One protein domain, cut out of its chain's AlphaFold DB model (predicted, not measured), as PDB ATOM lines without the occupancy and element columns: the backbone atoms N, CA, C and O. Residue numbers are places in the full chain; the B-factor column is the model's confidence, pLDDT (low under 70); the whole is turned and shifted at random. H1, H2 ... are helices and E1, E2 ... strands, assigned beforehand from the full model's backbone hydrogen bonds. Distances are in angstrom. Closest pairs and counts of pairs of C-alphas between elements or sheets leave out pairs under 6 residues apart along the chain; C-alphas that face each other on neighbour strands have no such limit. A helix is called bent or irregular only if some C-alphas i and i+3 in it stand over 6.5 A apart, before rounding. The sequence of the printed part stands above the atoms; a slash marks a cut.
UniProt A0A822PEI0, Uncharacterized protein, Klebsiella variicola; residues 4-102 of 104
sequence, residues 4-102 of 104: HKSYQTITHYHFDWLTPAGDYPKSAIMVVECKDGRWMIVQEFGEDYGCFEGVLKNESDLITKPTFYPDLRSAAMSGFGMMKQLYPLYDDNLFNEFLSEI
ATOM      1  N   HIS A   4      20.359   9.659  14.851       90.88
ATOM      2  CA  HIS A   4      20.027   8.817  13.699       90.88
ATOM      3  C   HIS A   4      21.208   8.563  12.747       90.88
ATOM      4  O   HIS A   4      21.408   7.438  12.289       90.88
ATOM      5  N   LYS A   5      22.033   9.583  12.465       91.19
ATOM      6  CA  LYS A   5      23.247   9.421  11.643       91.19
ATOM      7  C   LYS A   5      24.356   8.686  12.390       91.19
ATOM      8  O   LYS A   5      25.046   7.882  11.768       91.19
ATOM      9  N   SER A   6      24.528   8.944  13.687       92.00
ATOM     10  CA  SER A   6      25.566   8.307  14.511       92.00
ATOM     11  C   SER A   6      25.375   6.795  14.616       92.00
ATOM     12  O   SER A   6      26.353   6.055  14.565       92.00
ATOM     13  N   TYR A   7      24.121   6.345  14.721       92.94
ATOM     14  CA  TYR A   7      23.771   4.934  14.903       92.94
ATOM     15  C   TYR A   7      23.182   4.271  13.652       92.94
ATOM     16  O   TYR A   7      22.760   3.122  13.707       92.94
ATOM     17  N   GLN A   8      23.186   4.968  12.509       95.12
ATOM     18  CA  GLN A   8      22.694   4.455  11.224       95.12
ATOM     19  C   GLN A   8      21.292   3.832  11.337       95.12
ATOM     20  O   GLN A   8      21.089   2.669  10.996       95.12
ATOM     21  N   THR A   9      20.331   4.590  11.854       95.25
ATOM     22  CA  THR A   9      18.985   4.073  12.140       95.25
ATOM     23  C   THR A   9      18.166   3.854  10.868       95.25
ATOM     24  O   THR A   9      18.269   4.672   9.950       95.25
ATOM     25  N   ILE A  10      17.338   2.805  10.823       96.44
ATOM     26  CA  ILE A  10      16.595   2.398   9.613       96.44
ATOM     27  C   ILE A  10      15.068   2.349   9.771       96.44
ATOM     28  O   ILE A  10      14.373   2.568   8.782       96.44
ATOM     29  N   THR A  11      14.542   2.145  10.981       95.38
ATOM     30  CA  THR A  11      13.107   2.280  11.291       95.38
ATOM     31  C   THR A  11      12.906   2.736  12.735       95.38
ATOM     32  O   THR A  11      13.856   2.739  13.525       95.38
ATOM     33  N   HIS A  12      11.692   3.163  13.076       95.81
ATOM     34  CA  HIS A  12      11.302   3.482  14.446       95.81
ATOM     35  C   HIS A  12       9.791   3.357  14.660       95.81
ATOM     36  O   HIS A  12       9.013   3.439  13.713       95.81
ATOM     37  N   TYR A  13       9.403   3.196  15.925       96.06
ATOM     38  CA  TYR A  13       8.017   3.171  16.384       96.06
ATOM     39  C   TYR A  13       7.819   4.165  17.524       96.06
ATOM     40  O   TYR A  13       8.644   4.219  18.438       96.06
ATOM     41  N   HIS A  14       6.732   4.933  17.464       95.19
ATOM     42  CA  HIS A  14       6.409   5.989  18.422       95.19
ATOM     43  C   HIS A  14       5.610   5.456  19.605       95.19
ATOM     44  O   HIS A  14       4.703   4.642  19.442       95.19
ATOM     45  N   PHE A  15       5.991   5.895  20.803       94.81
ATOM     46  CA  PHE A  15       5.319   5.603  22.068       94.81
ATOM     47  C   PHE A  15       4.798   6.935  22.630       94.81
ATOM     48  O   PHE A  15       5.227   7.409  23.685       94.81
ATOM     49  N   ASP A  16       3.907   7.569  21.870       92.88
ATOM     50  CA  ASP A  16       3.320   8.891  22.106       92.88
ATOM     51  C   ASP A  16       1.786   8.834  22.244       92.88
ATOM     52  O   ASP A  16       1.086   9.820  22.002       92.88
ATOM     53  N   TRP A  17       1.260   7.677  22.673       92.94
ATOM     54  CA  TRP A  17      -0.174   7.443  22.852       92.94
ATOM     55  C   TRP A  17      -0.845   8.531  23.692       92.94
ATOM     56  O   TRP A  17      -0.282   9.045  24.668       92.94
ATOM     57  N   LEU A  18      -2.101   8.834  23.351       90.94
ATOM     58  CA  LEU A  18      -2.916   9.772  24.112       90.94
ATOM     59  C   LEU A  18      -3.027   9.324  25.568       90.94
ATOM     60  O   LEU A  18      -3.244   8.152  25.876       90.94
ATOM     61  N   THR A  19      -2.899  10.288  26.470       89.12
ATOM     62  CA  THR A  19      -3.152  10.085  27.894       89.12
ATOM     63  C   THR A  19      -4.589   9.588  28.117       89.12
ATOM     64  O   THR A  19      -5.455   9.802  27.266       89.12
ATOM     65  N   PRO A  20      -4.918   9.015  29.289       88.06
ATOM     66  CA  PRO A  20      -6.293   8.603  29.599       88.06
ATOM     67  C   PRO A  20      -7.343   9.724  29.506       88.06
ATOM     68  O   PRO A  20      -8.531   9.446  29.384       88.06
ATOM     69  N   ALA A  21      -6.918  10.991  29.573       90.44
ATOM     70  CA  ALA A  21      -7.785  12.153  29.395       90.44
ATOM     71  C   ALA A  21      -8.054  12.501  27.914       90.44
ATOM     72  O   ALA A  21      -8.894  13.351  27.636       90.44
ATOM     73  N   GLY A  22      -7.366  11.848  26.971       91.19
ATOM     74  CA  GLY A  22      -7.446  12.115  25.533       91.19
ATOM     75  C   GLY A  22      -6.468  13.182  25.028       91.19
ATOM     76  O   GLY A  22      -6.490  13.497  23.841       91.19
ATOM     77  N   ASP A  23      -5.608  13.722  25.893       92.38
ATOM     78  CA  ASP A  23      -4.590  14.713  25.523       92.38
ATOM     79  C   ASP A  23      -3.278  14.045  25.089       92.38
ATOM     80  O   ASP A  23      -2.961  12.942  25.543       92.38
ATOM     81  N   TYR A  24      -2.471  14.740  24.283       90.25
ATOM     82  CA  TYR A  24      -1.099  14.312  23.985       90.25
ATOM     83  C   TYR A  24      -0.223  14.294  25.250       90.25
ATOM     84  O   TYR A  24      -0.371  15.169  26.115       90.25
ATOM     85  N   PRO A  25       0.717  13.337  25.373       92.38
ATOM     86  CA  PRO A  25       1.655  13.324  26.484       92.38
ATOM     87  C   PRO A  25       2.585  14.538  26.459       92.38
ATOM     88  O   PRO A  25       2.815  15.163  25.428       92.38
ATOM     89  N   LYS A  26       3.163  14.864  27.621       93.81
ATOM     90  CA  LYS A  26       4.150  15.953  27.748       93.81
ATOM     91  C   LYS A  26       5.545  15.561  27.258       93.81
ATOM     92  O   LYS A  26       6.313  16.436  26.867       93.81
ATOM     93  N   SER A  27       5.848  14.267  27.285       96.00
ATOM     94  CA  SER A  27       7.084  13.676  26.782       96.00
ATOM     95  C   SER A  27       6.772  12.321  26.151       96.00
ATOM     96  O   SER A  27       5.879  11.619  26.627       96.00
ATOM     97  N   ALA A  28       7.541  11.916  25.143       96.12
ATOM     98  CA  ALA A  28       7.401  10.610  24.496       96.12
ATOM     99  C   ALA A  28       8.759  10.007  24.133       96.12
ATOM    100  O   ALA A  28       9.784  10.698  24.090       96.12
ATOM    101  N   ILE A  29       8.752   8.708  23.851       97.12
ATOM    102  CA  ILE A  29       9.913   7.965  23.361       97.12
ATOM    103  C   ILE A  29       9.593   7.300  22.024       97.12
ATOM    104  O   ILE A  29       8.441   7.095  21.663       97.12
ATOM    105  N   MET A  30      10.646   6.908  21.324       97.00
ATOM    106  CA  MET A  30      10.609   6.023  20.179       97.00
ATOM    107  C   MET A  30      11.504   4.821  20.438       97.00
ATOM    108  O   MET A  30      12.573   4.931  21.046       97.00
ATOM    109  N   VAL A  31      11.093   3.684  19.894       97.19
ATOM    110  CA  VAL A  31      11.923   2.487  19.782       97.19
ATOM    111  C   VAL A  31      12.530   2.488  18.388       97.19
ATOM    112  O   VAL A  31      11.798   2.560  17.405       97.19
ATOM    113  N   VAL A  32      13.856   2.460  18.286       97.25
ATOM    114  CA  VAL A  32      14.579   2.764  17.045       97.25
ATOM    115  C   VAL A  32      15.502   1.613  16.664       97.25
ATOM    116  O   VAL A  32      16.324   1.187  17.476       97.25
ATOM    117  N   GLU A  33      15.410   1.148  15.420       97.88
ATOM    118  CA  GLU A  33      16.284   0.112  14.865       97.88
ATOM    119  C   GLU A  33      17.535   0.723  14.236       97.88
ATOM    120  O   GLU A  33      17.461   1.683  13.460       97.88
ATOM    121  N   CYS A  34      18.688   0.124  14.513       97.44
ATOM    122  CA  CYS A  34      19.960   0.402  13.861       97.44
ATOM    123  C   CYS A  34      20.173  -0.549  12.678       97.44
ATOM    124  O   CYS A  34      19.760  -1.704  12.707       97.44
ATOM    125  N   LYS A  35      20.909  -0.109  11.652       97.25
ATOM    126  CA  LYS A  35      21.223  -0.929  10.465       97.25
ATOM    127  C   LYS A  35      21.915  -2.264  10.782       97.25
ATOM    128  O   LYS A  35      21.899  -3.171   9.956       97.25
ATOM    129  N   ASP A  36      22.550  -2.374  11.946       96.00
ATOM    130  CA  ASP A  36      23.199  -3.598  12.420       96.00
ATOM    131  C   ASP A  36      22.261  -4.557  13.183       96.00
ATOM    132  O   ASP A  36      22.729  -5.555  13.728       96.00
ATOM    133  N   GLY A  37      20.954  -4.272  13.204       96.31
ATOM    134  CA  GLY A  37      19.904  -5.098  13.804       96.31
ATOM    135  C   GLY A  37      19.650  -4.828  15.287       96.31
ATOM    136  O   GLY A  37      18.729  -5.403  15.862       96.31
ATOM    137  N   ARG A  38      20.442  -3.964  15.934       97.88
ATOM    138  CA  ARG A  38      20.225  -3.601  17.341       97.88
ATOM    139  C   ARG A  38      19.166  -2.519  17.474       97.88
ATOM    140  O   ARG A  38      19.087  -1.605  16.657       97.88
ATOM    141  N   TRP A  39      18.423  -2.567  18.569       98.19
ATOM    142  CA  TRP A  39      17.386  -1.596  18.898       98.19
ATOM    143  C   TRP A  39      17.824  -0.699  20.053       98.19
ATOM    144  O   TRP A  39      18.572  -1.131  20.924       98.19
ATOM    145  N   MET A  40      17.369   0.548  20.078       97.62
ATOM    146  CA  MET A  40      17.610   1.495  21.172       97.62
ATOM    147  C   MET A  40      16.361   2.334  21.441       97.62
ATOM    148  O   MET A  40      15.445   2.370  20.622       97.62
ATOM    149  N   ILE A  41      16.331   3.021  22.582       97.81
ATOM    150  CA  ILE A  41      15.237   3.923  22.954       97.81
ATOM    151  C   ILE A  41      15.732   5.364  22.848       97.81
ATOM    152  O   ILE A  41      16.798   5.712  23.362       97.81
ATOM    153  N   VAL A  42      14.945   6.203  22.183       96.81
ATOM    154  CA  VAL A  42      15.236   7.625  21.991       96.81
ATOM    155  C   VAL A  42      14.053   8.434  22.504       96.81
ATOM    156  O   VAL A  42      12.930   8.202  22.082       96.81
ATOM    157  N   GLN A  43      14.284   9.399  23.388       96.19
ATOM    158  CA  GLN A  43      13.280  10.391  23.755       96.19
ATOM    159  C   GLN A  43      12.996  11.285  22.554       96.19
ATOM    160  O   GLN A  43      13.871  12.029  22.113       96.19
ATOM    161  N   GLU A  44      11.773  11.210  22.043       94.94
ATOM    162  CA  GLU A  44      11.331  11.935  20.858       94.94
ATOM    163  C   GLU A  44      11.176  13.427  21.138       94.94
ATOM    164  O   GLU A  44      11.752  14.260  20.437       94.94
ATOM    165  N   PHE A  45      10.424  13.746  22.193       94.31
ATOM    166  CA  PHE A  45      10.157  15.098  22.663       94.31
ATOM    167  C   PHE A  45       9.930  15.115  24.180       94.31
ATOM    168  O   PHE A  45       9.794  14.073  24.827       94.31
ATOM    169  N   GLY A  46       9.877  16.321  24.744       94.25
ATOM    170  CA  GLY A  46       9.788  16.528  26.188       94.25
ATOM    171  C   GLY A  46      11.125  16.267  26.883       94.25
ATOM    172  O   GLY A  46      12.172  16.315  26.235       94.25
ATOM    173  N   GLU A  47      11.093  16.036  28.198       94.50
ATOM    174  CA  GLU A  47      12.298  15.902  29.044       94.50
ATOM    175  C   GLU A  47      12.217  14.769  30.083       94.50
ATOM    176  O   GLU A  47      13.193  14.521  30.792       94.50
ATOM    177  N   ASP A  48      11.081  14.073  30.199       96.06
ATOM    178  CA  ASP A  48      10.831  13.212  31.361       96.06
ATOM    179  C   ASP A  48      11.621  11.888  31.327       96.06
ATOM    180  O   ASP A  48      11.929  11.326  32.378       96.06
ATOM    181  N   TYR A  49      11.997  11.393  30.142       96.31
ATOM    182  CA  TYR A  49      12.655  10.090  29.970       96.31
ATOM    183  C   TYR A  49      14.183  10.142  30.061       96.31
ATOM    184  O   TYR A  49      14.818   9.096  30.189       96.31
ATOM    185  N   GLY A  50      14.787  11.335  30.077       92.69
ATOM    186  CA  GLY A  50      16.232  11.505  30.279       92.69
ATOM    187  C   GLY A  50      16.731  11.029  31.651       92.69
ATOM    188  O   GLY A  50      17.935  10.981  31.888       92.69
ATOM    189  N   CYS A  51      15.822  10.669  32.563       94.50
ATOM    190  CA  CYS A  51      16.159  10.048  33.841       94.50
ATOM    191  C   CYS A  51      16.538   8.558  33.728       94.50
ATOM    192  O   CYS A  51      17.123   8.019  34.668       94.50
ATOM    193  N   PHE A  52      16.233   7.894  32.607       96.50
ATOM    194  CA  PHE A  52      16.556   6.485  32.391       96.50
ATOM    195  C   PHE A  52      17.921   6.310  31.722       96.50
ATOM    196  O   PHE A  52      18.236   6.944  30.714       96.50
ATOM    197  N   GLU A  53      18.731   5.397  32.262       94.94
ATOM    198  CA  GLU A  53      20.053   5.103  31.714       94.94
ATOM    199  C   GLU A  53      19.960   4.583  30.272       94.94
ATOM    200  O   GLU A  53      19.245   3.626  29.961       94.94
ATOM    201  N   GLY A  54      20.721   5.222  29.385       95.62
ATOM    202  CA  GLY A  54      20.826   4.831  27.985       95.62
ATOM    203  C   GLY A  54      19.638   5.212  27.104       95.62
ATOM    204  O   GLY A  54      19.599   4.763  25.958       95.62
ATOM    205  N   VAL A  55      18.713   6.050  27.591       96.56
ATOM    206  CA  VAL A  55      17.732   6.745  26.745       96.56
ATOM    207  C   VAL A  55      18.367   8.014  26.191       96.56
ATOM    208  O   VAL A  55      18.769   8.899  26.941       96.56
ATOM    209  N   LEU A  56      18.468   8.100  24.867       95.06
ATOM    210  CA  LEU A  56      19.087   9.247  24.201       95.06
ATOM    211  C   LEU A  56      18.050  10.328  23.964       95.06
ATOM    212  O   LEU A  56      16.943  10.025  23.529       95.06
ATOM    213  N   LYS A  57      18.422  11.594  24.126       93.12
ATOM    214  CA  LYS A  57      17.589  12.678  23.599       93.12
ATOM    215  C   LYS A  57      17.710  12.740  22.078       93.12
ATOM    216  O   LYS A  57      18.822  12.708  21.542       93.12
ATOM    217  N   ASN A  58      16.578  12.836  21.382       88.25
ATOM    218  CA  ASN A  58      16.578  12.979  19.932       88.25
ATOM    219  C   ASN A  58      17.437  14.180  19.493       88.25
ATOM    220  O   ASN A  58      17.731  15.108  20.248       88.25
ATOM    221  N   GLU A  59      17.858  14.139  18.237       83.75
ATOM    222  CA  GLU A  59      18.786  15.069  17.617       83.75
ATOM    223  C   GLU A  59      20.222  14.921  18.103       83.75
ATOM    224  O   GLU A  59      20.987  14.229  17.447       83.75
ATOM    225  N   SER A  60      20.644  15.588  19.172       78.88
ATOM    226  CA  SER A  60      22.068  15.904  19.386       78.88
ATOM    227  C   SER A  60      22.709  15.262  20.616       78.88
ATOM    228  O   SER A  60      23.848  15.601  20.947       78.88
ATOM    229  N   ASP A  61      22.047  14.288  21.246       86.38
ATOM    230  CA  ASP A  61      22.656  13.524  22.332       86.38
ATOM    231  C   ASP A  61      23.709  12.537  21.812       86.38
ATOM    232  O   ASP A  61      23.429  11.417  21.386       86.38
ATOM    233  N   LEU A  62      24.957  13.002  21.810       80.25
ATOM    234  CA  LEU A  62      26.136  12.213  21.453       80.25
ATOM    235  C   LEU A  62      26.948  11.793  22.686       80.25
ATOM    236  O   LEU A  62      28.020  11.207  22.533       80.25
ATOM    237  N   ILE A  63      26.479  12.143  23.887       87.19
ATOM    238  CA  ILE A  63      27.188  11.904  25.148       87.19
ATOM    239  C   ILE A  63      26.633  10.647  25.812       87.19
ATOM    240  O   ILE A  63      27.407   9.803  26.272       87.19
ATOM    241  N   THR A  64      25.308  10.500  25.833       91.38
ATOM    242  CA  THR A  64      24.647   9.322  26.385       91.38
ATOM    243  C   THR A  64      24.962   8.098  25.533       91.38
ATOM    244  O   THR A  64      24.794   8.088  24.310       91.38
ATOM    245  N   LYS A  65      25.436   7.035  26.187       93.50
ATOM    246  CA  LYS A  65      25.632   5.738  25.539       93.50
ATOM    247  C   LYS A  65      24.302   4.986  25.534       93.50
ATOM    248  O   LYS A  65      23.771   4.773  26.619       93.50
ATOM    249  N   PRO A  66      23.780   4.568  24.370       95.44
ATOM    250  CA  PRO A  66      22.506   3.868  24.302       95.44
ATOM    251  C   PRO A  66      22.587   2.504  24.970       95.44
ATOM    252  O   PRO A  66      23.565   1.769  24.801       95.44
ATOM    253  N   THR A  67      21.502   2.144  25.645       97.69
ATOM    254  CA  THR A  67      21.220   0.746  25.959       97.69
ATOM    255  C   THR A  67      20.708   0.080  24.687       97.69
ATOM    256  O   THR A  67      19.701   0.509  24.121       97.69
ATOM    257  N   PHE A  68      21.419  -0.950  24.227       98.00
ATOM    258  CA  PHE A  68      21.020  -1.720  23.055       98.00
ATOM    259  C   PHE A  68      20.220  -2.958  23.444       98.00
ATOM    260  O   PHE A  68      20.579  -3.684  24.370       98.00
ATOM    261  N   TYR A  69      19.189  -3.225  22.657       98.19
ATOM    262  CA  TYR A  69      18.316  -4.380  22.755       98.19
ATOM    263  C   TYR A  69      18.484  -5.259  21.507       98.19
ATOM    264  O   TYR A  69      18.749  -4.736  20.419       98.19
ATOM    265  N   PRO A  70      18.369  -6.590  21.644       97.25
ATOM    266  CA  PRO A  70      18.574  -7.520  20.536       97.25
ATOM    267  C   PRO A  70      17.422  -7.539  19.524       97.25
ATOM    268  O   PRO A  70      17.627  -7.987  18.401       97.25
ATOM    269  N   ASP A  71      16.228  -7.087  19.909       95.94
ATOM    270  CA  ASP A  71      15.027  -7.141  19.079       95.94
ATOM    271  C   ASP A  71      14.020  -6.041  19.458       95.94
ATOM    272  O   ASP A  71      14.098  -5.430  20.530       95.94
ATOM    273  N   LEU A  72      13.048  -5.805  18.571       95.56
ATOM    274  CA  LEU A  72      11.974  -4.833  18.775       95.56
ATOM    275  C   LEU A  72      11.178  -5.121  20.050       95.56
ATOM    276  O   LEU A  72      10.878  -4.205  20.807       95.56
ATOM    277  N   ARG A  73      10.851  -6.390  20.319       95.06
ATOM    278  CA  ARG A  73       9.978  -6.765  21.438       95.06
ATOM    279  C   ARG A  73      10.594  -6.413  22.791       95.06
ATOM    280  O   ARG A  73       9.901  -5.894  23.662       95.06
ATOM    281  N   SER A  74      11.881  -6.681  22.974       97.06
ATOM    282  CA  SER A  74      12.623  -6.363  24.197       97.06
ATOM    283  C   SER A  74      12.799  -4.856  24.382       97.06
ATOM    284  O   SER A  74      12.587  -4.355  25.489       97.06
ATOM    285  N   ALA A  75      13.094  -4.125  23.305       97.44
ATOM    286  CA  ALA A  75      13.179  -2.669  23.331       97.44
ATOM    287  C   ALA A  75      11.820  -2.021  23.656       97.44
ATOM    288  O   ALA A  75      11.729  -1.167  24.536       97.44
ATOM    289  N   ALA A  76      10.752  -2.493  23.013       96.62
ATOM    290  CA  ALA A  76       9.381  -2.052  23.230       96.62
ATOM    291  C   ALA A  76       8.905  -2.333  24.661       96.62
ATOM    292  O   ALA A  76       8.332  -1.460  25.304       96.62
ATOM    293  N   MET A  77       9.188  -3.524  25.196       96.25
ATOM    294  CA  MET A  77       8.850  -3.870  26.579       96.25
ATOM    295  C   MET A  77       9.569  -2.960  27.582       96.25
ATOM    296  O   MET A  77       8.970  -2.534  28.569       96.25
ATOM    297  N   SER A  78      10.838  -2.627  27.326       97.69
ATOM    298  CA  SER A  78      11.581  -1.689  28.168       97.69
ATOM    299  C   SER A  78      11.015  -0.267  28.077       97.69
ATOM    300  O   SER A  78      10.745   0.340  29.113       97.69
ATOM    301  N   GLY A  79      10.740   0.224  26.864       97.00
ATOM    302  CA  GLY A  79      10.120   1.532  26.645       97.00
ATOM    303  C   GLY A  79       8.745   1.654  27.304       97.00
ATOM    304  O   GLY A  79       8.476   2.629  28.006       97.00
ATOM    305  N   PHE A  80       7.901   0.629  27.180       96.06
ATOM    306  CA  PHE A  80       6.603   0.585  27.851       96.06
ATOM    307  C   PHE A  80       6.754   0.580  29.378       96.06
ATOM    308  O   PHE A  80       6.048   1.302  30.080       96.06
ATOM    309  N   GLY A  81       7.723  -0.171  29.907       96.44
ATOM    310  CA  GLY A  81       8.050  -0.162  31.332       96.44
ATOM    311  C   GLY A  81       8.465   1.221  31.846       96.44
ATOM    312  O   GLY A  81       8.015   1.633  32.915       96.44
ATOM    313  N   MET A  82       9.277   1.961  31.083       97.06
ATOM    314  CA  MET A  82       9.654   3.346  31.398       97.06
ATOM    315  C   MET A  82       8.436   4.274  31.384       97.06
ATOM    316  O   MET A  82       8.229   5.043  32.326       97.06
ATOM    317  N   MET A  83       7.586   4.153  30.361       95.31
ATOM    318  CA  MET A  83       6.344   4.919  30.254       95.31
ATOM    319  C   MET A  83       5.428   4.667  31.456       95.31
ATOM    320  O   MET A  83       4.955   5.619  32.067       95.31
ATOM    321  N   LYS A  84       5.226   3.408  31.863       94.56
ATOM    322  CA  LYS A  84       4.409   3.058  33.037       94.56
ATOM    323  C   LYS A  84       4.997   3.567  34.355       94.56
ATOM    324  O   LYS A  84       4.233   3.841  35.277       94.56
ATOM    325  N   GLN A  85       6.319   3.707  34.466       95.81
ATOM    326  CA  GLN A  85       6.953   4.289  35.654       95.81
ATOM    327  C   GLN A  85       6.689   5.795  35.777       95.81
ATOM    328  O   GLN A  85       6.420   6.272  36.879       95.81
ATOM    329  N   LEU A  86       6.734   6.540  34.668       94.75
ATOM    330  CA  LEU A  86       6.480   7.989  34.664       94.75
ATOM    331  C   LEU A  86       4.985   8.332  34.634       94.75
ATOM    332  O   LEU A  86       4.537   9.285  35.271       94.75
ATOM    333  N   TYR A  87       4.210   7.536  33.907       92.19
ATOM    334  CA  TYR A  87       2.804   7.762  33.615       92.19
ATOM    335  C   TYR A  87       1.994   6.482  33.909       92.19
ATOM    336  O   TYR A  87       1.519   5.792  33.003       92.19
ATOM    337  N   PRO A  88       1.791   6.132  35.191       92.88
ATOM    338  CA  PRO A  88       1.205   4.846  35.586       92.88
ATOM    339  C   PRO A  88      -0.261   4.657  35.176       92.88
ATOM    340  O   PRO A  88      -0.761   3.533  35.207       92.88
ATOM    341  N   LEU A  89      -0.945   5.739  34.794       92.56
ATOM    342  CA  LEU A  89      -2.360   5.733  34.426       92.56
ATOM    343  C   LEU A  89      -2.631   5.259  32.992       92.56
ATOM    344  O   LEU A  89      -3.791   5.034  32.665       92.56
ATOM    345  N   TYR A  90      -1.606   5.122  32.143       90.94
ATOM    346  CA  TYR A  90      -1.780   4.544  30.807       90.94
ATOM    347  C   TYR A  90      -2.349   3.126  30.880       90.94
ATOM    348  O   TYR A  90      -1.998   2.372  31.791       90.94
ATOM    349  N   ASP A  91      -3.197   2.765  29.916       90.69
ATOM    350  CA  ASP A  91      -3.769   1.421  29.822       90.69
ATOM    351  C   ASP A  91      -2.671   0.393  29.504       90.69
ATOM    352  O   ASP A  91      -1.818   0.608  28.640       90.69
ATOM    353  N   ASP A  92      -2.698  -0.736  30.210       88.00
ATOM    354  CA  ASP A  92      -1.793  -1.861  29.981       88.00
ATOM    355  C   ASP A  92      -2.036  -2.521  28.611       88.00
ATOM    356  O   ASP A  92      -1.126  -3.130  28.043       88.00
ATOM    357  N   ASN A  93      -3.239  -2.369  28.044       91.12
ATOM    358  CA  ASN A  93      -3.587  -2.912  26.733       91.12
ATOM    359  C   ASN A  93      -2.847  -2.241  25.574       91.12
ATOM    360  O   ASN A  93      -2.641  -2.904  24.561       91.12
ATOM    361  N   LEU A  94      -2.373  -1.000  25.735       91.50
ATOM    362  CA  LEU A  94      -1.637  -0.278  24.686       91.50
ATOM    363  C   LEU A  94      -0.427  -1.069  24.186       91.50
ATOM    364  O   LEU A  94      -0.130  -1.082  22.995       91.50
ATOM    365  N   PHE A  95       0.253  -1.784  25.086       91.88
ATOM    366  CA  PHE A  95       1.380  -2.621  24.693       91.88
ATOM    367  C   PHE A  95       0.949  -3.822  23.845       91.88
ATOM    368  O   PHE A  95       1.630  -4.185  22.890       91.88
ATOM    369  N   ASN A  96      -0.185  -4.442  24.175       91.44
ATOM    370  CA  ASN A  96      -0.710  -5.570  23.406       91.44
ATOM    371  C   ASN A  96      -1.228  -5.120  22.035       91.44
ATOM    372  O   ASN A  96      -0.989  -5.810  21.047       91.44
ATOM    373  N   GLU A  97      -1.894  -3.963  21.977       92.12
ATOM    374  CA  GLU A  97      -2.330  -3.328  20.730       92.12
ATOM    375  C   GLU A  97      -1.124  -3.049  19.834       92.12
ATOM    376  O   GLU A  97      -1.078  -3.534  18.705       92.12
ATOM    377  N   PHE A  98      -0.084  -2.414  20.378       92.56
ATOM    378  CA  PHE A  98       1.169  -2.175  19.669       92.56
ATOM    379  C   PHE A  98       1.776  -3.456  19.082       92.56
ATOM    380  O   PHE A  98       2.102  -3.509  17.899       92.56
ATOM    381  N   LEU A  99       1.894  -4.520  19.884       90.06
ATOM    382  CA  LEU A  99       2.433  -5.797  19.407       90.06
ATOM    383  C   LEU A  99       1.577  -6.437  18.307       90.06
ATOM    384  O   LEU A  99       2.116  -7.188  17.500       90.06
ATOM    385  N   SER A 100       0.271  -6.162  18.271       90.00
ATOM    386  CA  SER A 100      -0.627  -6.678  17.231       90.00
ATOM    387  C   SER A 100      -0.513  -5.938  15.893       90.00
ATOM    388  O   SER A 100      -0.899  -6.483  14.861       90.00
ATOM    389  N   GLU A 101       0.028  -4.717  15.902       86.44
ATOM    390  CA  GLU A 101       0.192  -3.867  14.717       86.44
ATOM    391  C   GLU A 101       1.558  -4.036  14.038       86.44
ATOM    392  O   GLU A 101       1.750  -3.603  12.898       86.44
ATOM    393  N   ILE A 102       2.514  -4.675  14.715       83.25
ATOM    394  CA  ILE A 102       3.844  -4.930  14.165       83.25
ATOM    395  C   ILE A 102       3.781  -6.135  13.208       83.25
ATOM    396  O   ILE A 102       3.391  -7.223  13.633       83.25
TER     397      ILE A 102
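This is residues 4 to 102 of the 104 residues of an uncharacterized protein of Klebsiella variicola (UniProt A0A822PEI0). A small, strongly twisted sheet of three strands has one long helix, H2, packed along one of its faces, making two layers; H3 folds back from H2 as the second leg of a helical hairpin, and the short H1 grazes the sheet. The 99 printed residues hold three named strands and three named helices in the order E1 E2 E3 H1 H2 H3; the sheet's order is E1 E2 E3, antiparallel throughout. The class is mixed, with 49 residues, under half, in named elements. The whole is compact, with a radius of gyration of the C-alphas of 12.9 A and spans of 37 by 28 by 18 A.

E1, residues 9 to 15, and E2, residues 28 to 34, form a hairpin, with N 13 and O 31 2.9 A apart. E2 and E3, residues 39 to 45, form another, with N 30 and O 42 at 2.7 A; the three make a meander, each strand the antiparallel neighbour of the one before. Residues 42 to 43 of E3 also pair, parallel, with residues 56 to 57. H1, residues 48 to 51, only grazes the sheet. H2, residues 72 to 86, is over E2 and E3 at a height over the sheet of 9.3 A, along the strands, at 19 degrees to E2 on the local plane; its closest C-alphas to E2 are those of Ala 76 and Val 31, 6.2 A. H3, residues 93 to 101, only just touches H2, with 3 pairs of C-alphas within 8 A, the closest those of Phe 95 and Phe 80, 6.9 A, at a shallow tilt of 23 degrees, opposite ways. In H2 and H3 every O i to N i+4 pair is within hydrogen-bond range; H1 is too short for one.

E1 begins at C-alpha 9 (18.985, 4.073, 12.140) and is 17.0 A long; E2 measures 19.4 A, E3 18.6 A and H2 21.1 A. H3 ends at C-alpha 101 (0.192, -3.867, 14.717). H1 is irregular, only just: C-alphas 48 and 51 are 6.7 A apart.

The C-alphas farthest apart, those of Ala 21 and Asp 36, are 38.7 A apart. The links E1 to E2 and H1 to H2 are long; the printed part has no cut, and no printed residue is under 70 in pLDDT.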